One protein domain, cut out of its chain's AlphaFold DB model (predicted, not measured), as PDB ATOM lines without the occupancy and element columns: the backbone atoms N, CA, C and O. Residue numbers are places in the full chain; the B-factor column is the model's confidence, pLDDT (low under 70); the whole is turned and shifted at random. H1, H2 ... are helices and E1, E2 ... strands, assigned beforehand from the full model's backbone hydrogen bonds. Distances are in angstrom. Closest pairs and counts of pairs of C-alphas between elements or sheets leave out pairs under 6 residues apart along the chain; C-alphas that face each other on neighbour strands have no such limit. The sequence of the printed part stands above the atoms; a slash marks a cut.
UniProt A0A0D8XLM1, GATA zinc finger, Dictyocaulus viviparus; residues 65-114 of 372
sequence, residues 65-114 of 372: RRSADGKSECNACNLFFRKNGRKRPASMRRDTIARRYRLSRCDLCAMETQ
ATOM      1  N   ARG A  65     100.826 121.571  48.284       96.06
ATOM      2  CA  ARG A  65     100.038 122.731  48.715       96.06
ATOM      3  C   ARG A  65     100.761 123.405  49.879       96.06
ATOM      4  O   ARG A  65     101.570 122.775  50.557       96.06
ATOM      5  N   ARG A  66     100.445 124.675  50.117       95.81
ATOM      6  CA  ARG A  66     100.872 125.409  51.309       95.81
ATOM      7  C   ARG A  66      99.661 125.659  52.201       95.81
ATOM      8  O   ARG A  66      98.572 125.941  51.690       95.81
ATOM      9  N   SER A  67      99.840 125.496  53.503       93.88
ATOM     10  CA  SER A  67      98.846 125.897  54.506       93.88
ATOM     11  C   SER A  67      98.832 127.409  54.693       93.88
ATOM     12  O   SER A  67      99.715 128.096  54.186       93.88
ATOM     13  N   ALA A  68      97.844 127.922  55.435       91.56
ATOM     14  CA  ALA A  68      97.812 129.332  55.839       91.56
ATOM     15  C   ALA A  68      99.106 129.731  56.572       91.56
ATOM     16  O   ALA A  68      99.668 130.783  56.304       91.56
ATOM     17  N   ASP A  69      99.648 128.812  57.374       92.12
ATOM     18  CA  ASP A  69     100.920 128.967  58.091       92.12
ATOM     19  C   ASP A  69     102.168 128.834  57.187       92.12
ATOM     20  O   ASP A  69     103.280 128.687  57.684       92.12
ATOM     21  N   GLY A  70     102.010 128.728  55.863       93.69
ATOM     22  CA  GLY A  70     103.115 128.537  54.913       93.69
ATOM     23  C   GLY A  70     103.721 127.124  54.865       93.69
ATOM     24  O   GLY A  70     104.525 126.834  53.982       93.69
ATOM     25  N   LYS A  71     103.306 126.215  55.754       94.06
ATOM     26  CA  LYS A  71     103.802 124.826  55.834       94.06
ATOM     27  C   LYS A  71     103.484 124.004  54.580       94.06
ATOM     28  O   LYS A  71     102.397 124.130  54.010       94.06
ATOM     29  N   SER A  72     104.397 123.112  54.185       95.81
ATOM     30  CA  SER A  72     104.186 122.154  53.094       95.81
ATOM     31  C   SER A  72     103.172 121.078  53.499       95.81
ATOM     32  O   SER A  72     103.346 120.334  54.471       95.81
ATOM     33  N   GLU A  73     102.094 120.957  52.730       96.94
ATOM     34  CA  GLU A  73     101.093 119.909  52.907       96.94
ATOM     35  C   GLU A  73     100.825 119.170  51.595       96.94
ATOM     36  O   GLU A  73     100.811 119.746  50.504       96.94
ATOM     37  N   CYS A  74     100.575 117.862  51.689       97.06
ATOM     38  CA  CYS A  74     100.121 117.093  50.542       97.06
ATOM     39  C   CYS A  74      98.694 117.512  50.164       97.06
ATOM     40  O   CYS A  74      97.911 117.987  50.995       97.06
ATOM     41  N   ASN A  75      98.315 117.274  48.908       97.31
ATOM     42  CA  ASN A  75      96.997 117.642  48.398       97.31
ATOM     43  C   ASN A  75      95.855 117.070  49.255       97.31
ATOM     44  O   ASN A  75      94.867 117.748  49.508       97.31
ATOM     45  N   ALA A  76      95.991 115.832  49.734       96.94
ATOM     46  CA  ALA A  76      94.954 115.189  50.530       96.94
ATOM     47  C   ALA A  76      94.796 115.800  51.936       96.94
ATOM     48  O   ALA A  76      93.665 115.922  52.403       96.94
ATOM     49  N   CYS A  77      95.887 116.194  52.601       97.44
ATOM     50  CA  CYS A  77      95.835 116.823  53.926       97.44
ATOM     51  C   CYS A  77      95.244 118.229  53.857       97.44
ATOM     52  O   CYS A  77      94.319 118.534  54.608       97.44
ATOM     53  N   ASN A  78      95.688 119.028  52.888       97.38
ATOM     54  CA  ASN A  78      95.182 120.385  52.719       97.38
ATOM     55  C   ASN A  78      93.684 120.390  52.356       97.38
ATOM     56  O   ASN A  78      92.899 121.139  52.934       97.38
ATOM     57  N   LEU A  79      93.253 119.496  51.453       96.44
ATOM     58  CA  LEU A  79      91.833 119.344  51.112       96.44
ATOM     59  C   LEU A  79      90.989 118.878  52.304       96.44
ATOM     60  O   LEU A  79      89.856 119.331  52.455       96.44
ATOM     61  N   PHE A  80      91.525 117.988  53.144       97.69
ATOM     62  CA  PHE A  80      90.841 117.558  54.360       97.69
ATOM     63  C   PHE A  80      90.669 118.729  55.330       97.69
ATOM     64  O   PHE A  80      89.557 118.971  55.786       97.69
ATOM     65  N   PHE A  81      91.730 119.498  55.586       97.19
ATOM     66  CA  PHE A  81      91.664 120.660  56.471       97.19
ATOM     67  C   PHE A  81      90.655 121.698  55.970       97.19
ATOM     68  O   PHE A  81      89.795 122.128  56.730       97.19
ATOM     69  N   ARG A  82      90.675 122.030  54.673       95.50
ATOM     70  CA  ARG A  82      89.713 122.974  54.079       95.50
ATOM     71  C   ARG A  82      88.261 122.516  54.199       95.50
ATOM     72  O   ARG A  82      87.380 123.352  54.346       95.50
ATOM     73  N   LYS A  83      88.004 121.209  54.094       97.06
ATOM     74  CA  LYS A  83      86.645 120.660  54.186       97.06
ATOM     75  C   LYS A  83      86.170 120.507  55.633       97.06
ATOM     76  O   LYS A  83      84.989 120.684  55.899       97.06
ATOM     77  N   ASN A  84      87.059 120.115  56.542       97.25
ATOM     78  CA  ASN A  84      86.696 119.659  57.885       97.25
ATOM     79  C   ASN A  84      87.130 120.612  59.009       97.25
ATOM     80  O   ASN A  84      86.786 120.358  60.158       97.25
ATOM     81  N   GLY A  85      87.925 121.643  58.716       96.56
ATOM     82  CA  GLY A  85      88.451 122.597  59.700       96.56
ATOM     83  C   GLY A  85      89.470 122.018  60.689       96.56
ATOM     84  O   GLY A  85      89.921 122.719  61.585       96.56
ATOM     85  N   ARG A  86      89.852 120.741  60.549       95.94
ATOM     86  CA  ARG A  86      90.781 120.042  61.452       95.94
ATOM     87  C   ARG A  86      91.827 119.252  60.681       95.94
ATOM     88  O   ARG A  86      91.624 118.914  59.514       95.94
ATOM     89  N   LYS A  87      92.956 118.949  61.325       96.00
ATOM     90  CA  LYS A  87      94.041 118.167  60.716       96.00
ATOM     91  C   LYS A  87      93.574 116.755  60.349       96.00
ATOM     92  O   LYS A  87      92.698 116.182  60.998       96.00
ATOM     93  N   ARG A  88      94.149 116.203  59.276       96.81
ATOM     94  CA  ARG A  88      93.796 114.866  58.786       96.81
ATOM     95  C   ARG A  88      94.315 113.811  59.769       96.81
ATOM     96  O   ARG A  88      95.515 113.811  60.038       96.81
ATOM     97  N   PRO A  89      93.459 112.911  60.283       96.75
ATOM     98  CA  PRO A  89      93.904 111.857  61.184       96.75
ATOM     99  C   PRO A  89      94.770 110.832  60.443       96.75
ATOM    100  O   PRO A  89      94.524 110.528  59.268       96.75
ATOM    101  N   ALA A  90      95.758 110.268  61.145       93.75
ATOM    102  CA  ALA A  90      96.702 109.296  60.591       93.75
ATOM    103  C   ALA A  90      96.007 108.027  60.065       93.75
ATOM    104  O   ALA A  90      96.400 107.504  59.025       93.75
ATOM    105  N   SER A  91      94.907 107.607  60.698       95.06
ATOM    106  CA  SER A  91      94.101 106.446  60.287       95.06
ATOM    107  C   SER A  91      93.528 106.551  58.869       95.06
ATOM    108  O   SER A  91      93.228 105.542  58.238       95.06
ATOM    109  N   MET A  92      93.387 107.766  58.330       94.25
ATOM    110  CA  MET A  92      92.897 107.990  56.968       94.25
ATOM    111  C   MET A  92      94.018 108.070  55.926       94.25
ATOM    112  O   MET A  92      93.721 108.290  54.739       94.25
ATOM    113  N   ARG A  93      95.294 107.986  56.327       93.06
ATOM    114  CA  ARG A  93      96.431 108.003  55.396       93.06
ATOM    115  C   ARG A  93      96.409 106.734  54.542       93.06
ATOM    116  O   ARG A  93      95.992 105.672  54.979       93.06
ATOM    117  N   ARG A  94      96.825 106.872  53.286       91.50
ATOM    118  CA  ARG A  94      97.105 105.745  52.394       91.50
ATOM    119  C   ARG A  94      98.435 106.025  51.726       91.50
ATOM    120  O   ARG A  94      98.617 107.145  51.244       91.50
ATOM    121  N   ASP A  95      99.304 105.029  51.686       87.44
ATOM    122  CA  ASP A  95     100.642 105.179  51.110       87.44
ATOM    123  C   ASP A  95     100.604 105.086  49.575       87.44
ATOM    124  O   ASP A  95     101.385 105.730  48.879       87.44
ATOM    125  N   THR A  96      99.615 104.376  49.022       90.19
ATOM    126  CA  THR A  96      99.394 104.295  47.573       90.19
ATOM    127  C   THR A  96      98.451 105.394  47.077       90.19
ATOM    128  O   THR A  96      97.296 105.510  47.510       90.19
ATOM    129  N   ILE A  97      98.910 106.179  46.096       90.44
ATOM    130  CA  ILE A  97      98.082 107.183  45.416       90.44
ATOM    131  C   ILE A  97      97.136 106.477  44.439       90.44
ATOM    132  O   ILE A  97      97.543 105.993  43.385       90.44
ATOM    133  N   ALA A  98      95.845 106.457  44.769       90.38
ATOM    134  CA  ALA A  98      94.820 105.935  43.873       90.38
ATOM    135  C   ALA A  98      94.705 106.806  42.611       90.38
ATOM    136  O   ALA A  98      94.347 107.988  42.687       90.38
ATOM    137  N   ARG A  99      94.961 106.212  41.441       87.38
ATOM    138  CA  ARG A  99      94.720 106.856  40.147       87.38
ATOM    139  C   ARG A  99      93.233 106.769  39.823       87.38
ATOM    140  O   ARG A  99      92.628 105.706  39.915       87.38
ATOM    141  N   ARG A 100      92.634 107.901  39.464       86.00
ATOM    142  CA  ARG A 100      91.279 107.939  38.905       86.00
ATOM    143  C   ARG A 100      91.414 108.118  37.406       86.00
ATOM    144  O   ARG A 100      92.191 108.972  36.980       86.00
ATOM    145  N   TYR A 101      90.661 107.336  36.643       85.69
ATOM    146  CA  TYR A 101      90.540 107.558  35.211       85.69
ATOM    147  C   TYR A 101      89.941 108.950  34.988       85.69
ATOM    148  O   TYR A 101      88.905 109.290  35.565       85.69
ATOM    149  N   ARG A 102      90.646 109.786  34.228       81.75
ATOM    150  CA  ARG A 102      90.173 111.103  33.811       81.75
ATOM    151  C   ARG A 102      89.989 111.018  32.310       81.75
ATOM    152  O   ARG A 102      90.984 110.882  31.608       81.75
ATOM    153  N   LEU A 103      88.742 111.086  31.846       81.81
ATOM    154  CA  LEU A 103      88.495 111.295  30.427       81.81
ATOM    155  C   LEU A 103      89.092 112.644  30.049       81.81
ATOM    156  O   LEU A 103      88.896 113.640  30.759       81.81
ATOM    157  N   SER A 104      89.850 112.663  28.960       79.88
ATOM    158  CA  SER A 104      90.323 113.923  28.422       79.88
ATOM    159  C   SER A 104      89.114 114.737  27.952       79.88
ATOM    160  O   SER A 104      88.055 114.203  27.611       79.88
ATOM    161  N   ARG A 105      89.261 116.064  27.913       66.25
ATOM    162  CA  ARG A 105      88.213 116.943  27.372       66.25
ATOM    163  C   ARG A 105      87.888 116.614  25.909       66.25
ATOM    164  O   ARG A 105      86.803 116.922  25.442       66.25
ATOM    165  N   CYS A 106      88.816 115.942  25.232       67.75
ATOM    166  CA  CYS A 106      88.649 115.443  23.884       67.75
ATOM    167  C   CYS A 106      87.780 114.182  23.815       67.75
ATOM    168  O   CYS A 106      86.928 114.096  22.935       67.75
ATOM    169  N   ASP A 107      87.936 113.254  24.764       65.25
ATOM    170  CA  ASP A 107      87.105 112.043  24.848       65.25
ATOM    171  C   ASP A 107      85.644 112.408  25.137       65.25
ATOM    172  O   ASP A 107      84.736 111.833  24.546       65.25
ATOM    173  N   LEU A 108      85.426 113.438  25.968       66.06
ATOM    174  CA  LEU A 108      84.107 114.024  26.234       66.06
ATOM    175  C   LEU A 108      83.446 114.599  24.977       66.06
ATOM    176  O   LEU A 108      82.271 114.329  24.740       66.06
ATOM    177  N   CYS A 109      84.198 115.308  24.135       67.56
ATOM    178  CA  CYS A 109      83.670 115.802  22.864       67.56
ATOM    179  C   CYS A 109      83.438 114.678  21.840       67.56
ATOM    180  O   CYS A 109      82.479 114.738  21.075       67.56
ATOM    181  N   ALA A 110      84.282 113.643  21.812       65.75
ATOM    182  CA  ALA A 110      84.142 112.530  20.870       65.75
ATOM    183  C   ALA A 110      82.854 111.725  21.111       65.75
ATOM    184  O   ALA A 110      82.171 111.355  20.153       65.75
ATOM    185  N   MET A 111      82.483 111.501  22.372       61.72
ATOM    186  CA  MET A 111      81.236 110.803  22.704       61.72
ATOM    187  C   MET A 111      79.984 111.667  22.513       61.72
ATOM    188  O   MET A 111      78.949 111.144  22.107       61.72
ATOM    189  N   GLU A 112      80.087 112.987  22.671       62.97
ATOM    190  CA  GLU A 112      78.987 113.916  22.375       62.97
ATOM    191  C   GLU A 112      78.646 113.966  20.871       62.97
ATOM    192  O   GLU A 112      77.489 114.137  20.503       62.97
ATOM    193  N   THR A 113      79.611 113.706  19.978       62.59
ATOM    194  CA  THR A 113      79.332 113.626  18.527       62.59
ATOM    195  C   THR A 113      78.586 112.361  18.083       62.59
ATOM    196  O   THR A 113      78.125 112.311  16.943       62.59
ATOM    197  N   GLN A 114      78.448 111.349  18.950       59.09
ATOM    198  CA  GLN A 114      77.776 110.082  18.619       59.09
ATOM    199  C   GLN A 114      76.368 109.965  19.218       59.09
ATOM    200  O   GLN A 114      75.547 109.215  18.692       59.09
TER     201      GLN A 114
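What this domain is: This is residues 65 to 114 of the 372 residues of the protein "GATA zinc finger" of Dictyocaulus viviparus (UniProt A0A0D8XLM1). A small head, residues 65 to 94, holds a turned-back strand piece with E1 and the helix H1, and a long arm, residues 95 to 114, sticks out from it and ends in a second short helix, H2. The arm makes the length: the C-alphas span 48 by 23 by 18 A. The printed part has 50 residues, with one named strand and two named helices in the order E1, H1, H2; its class is mostly helix, though only 21 residues are in named elements. The whole is extended, with a radius of gyration of the C-alphas of 16.6 A.

Where its parts are: Start at C-alpha 65, at (100.038, 122.731, 48.715), and go on to E1, residues 72 to 74, which is 7.0 A from first to last C-alpha. Find C-alpha 75 at (96.997, 117.642, 48.398); from there H1, residues 75 to 84, runs 14.1 A. Farther on, H2, residues 105 to 112, runs 10.9 A and ends at C-alpha 112, at (78.987, 113.916, 22.375).

How they stand to each other: Look first at residues 65 to 66, which pair antiparallel with residues 72 to 73 of E1; E1 pairs with no named strand. E1 and H1 meet only through their link, which is tight, with 0 residues between them. H2 is apart from H1 and from E1. In H1 and H2 every O i to N i+4 pair is within hydrogen-bond range.

The domain as a whole: The C-alphas of Asp 69 and Gln 114, the two farthest apart, are 49.5 A from each other. The link from H1 to H2 is long, with 20 residues, and residues 95 to 114 stand free, of which 105 to 112 belong to H2. Without them the body spans 24 by 17 by 11 A. The printed part has no cut. The mean pLDDT of the printed part is 87.5, and you will find it under 70 at residues 105 to 114.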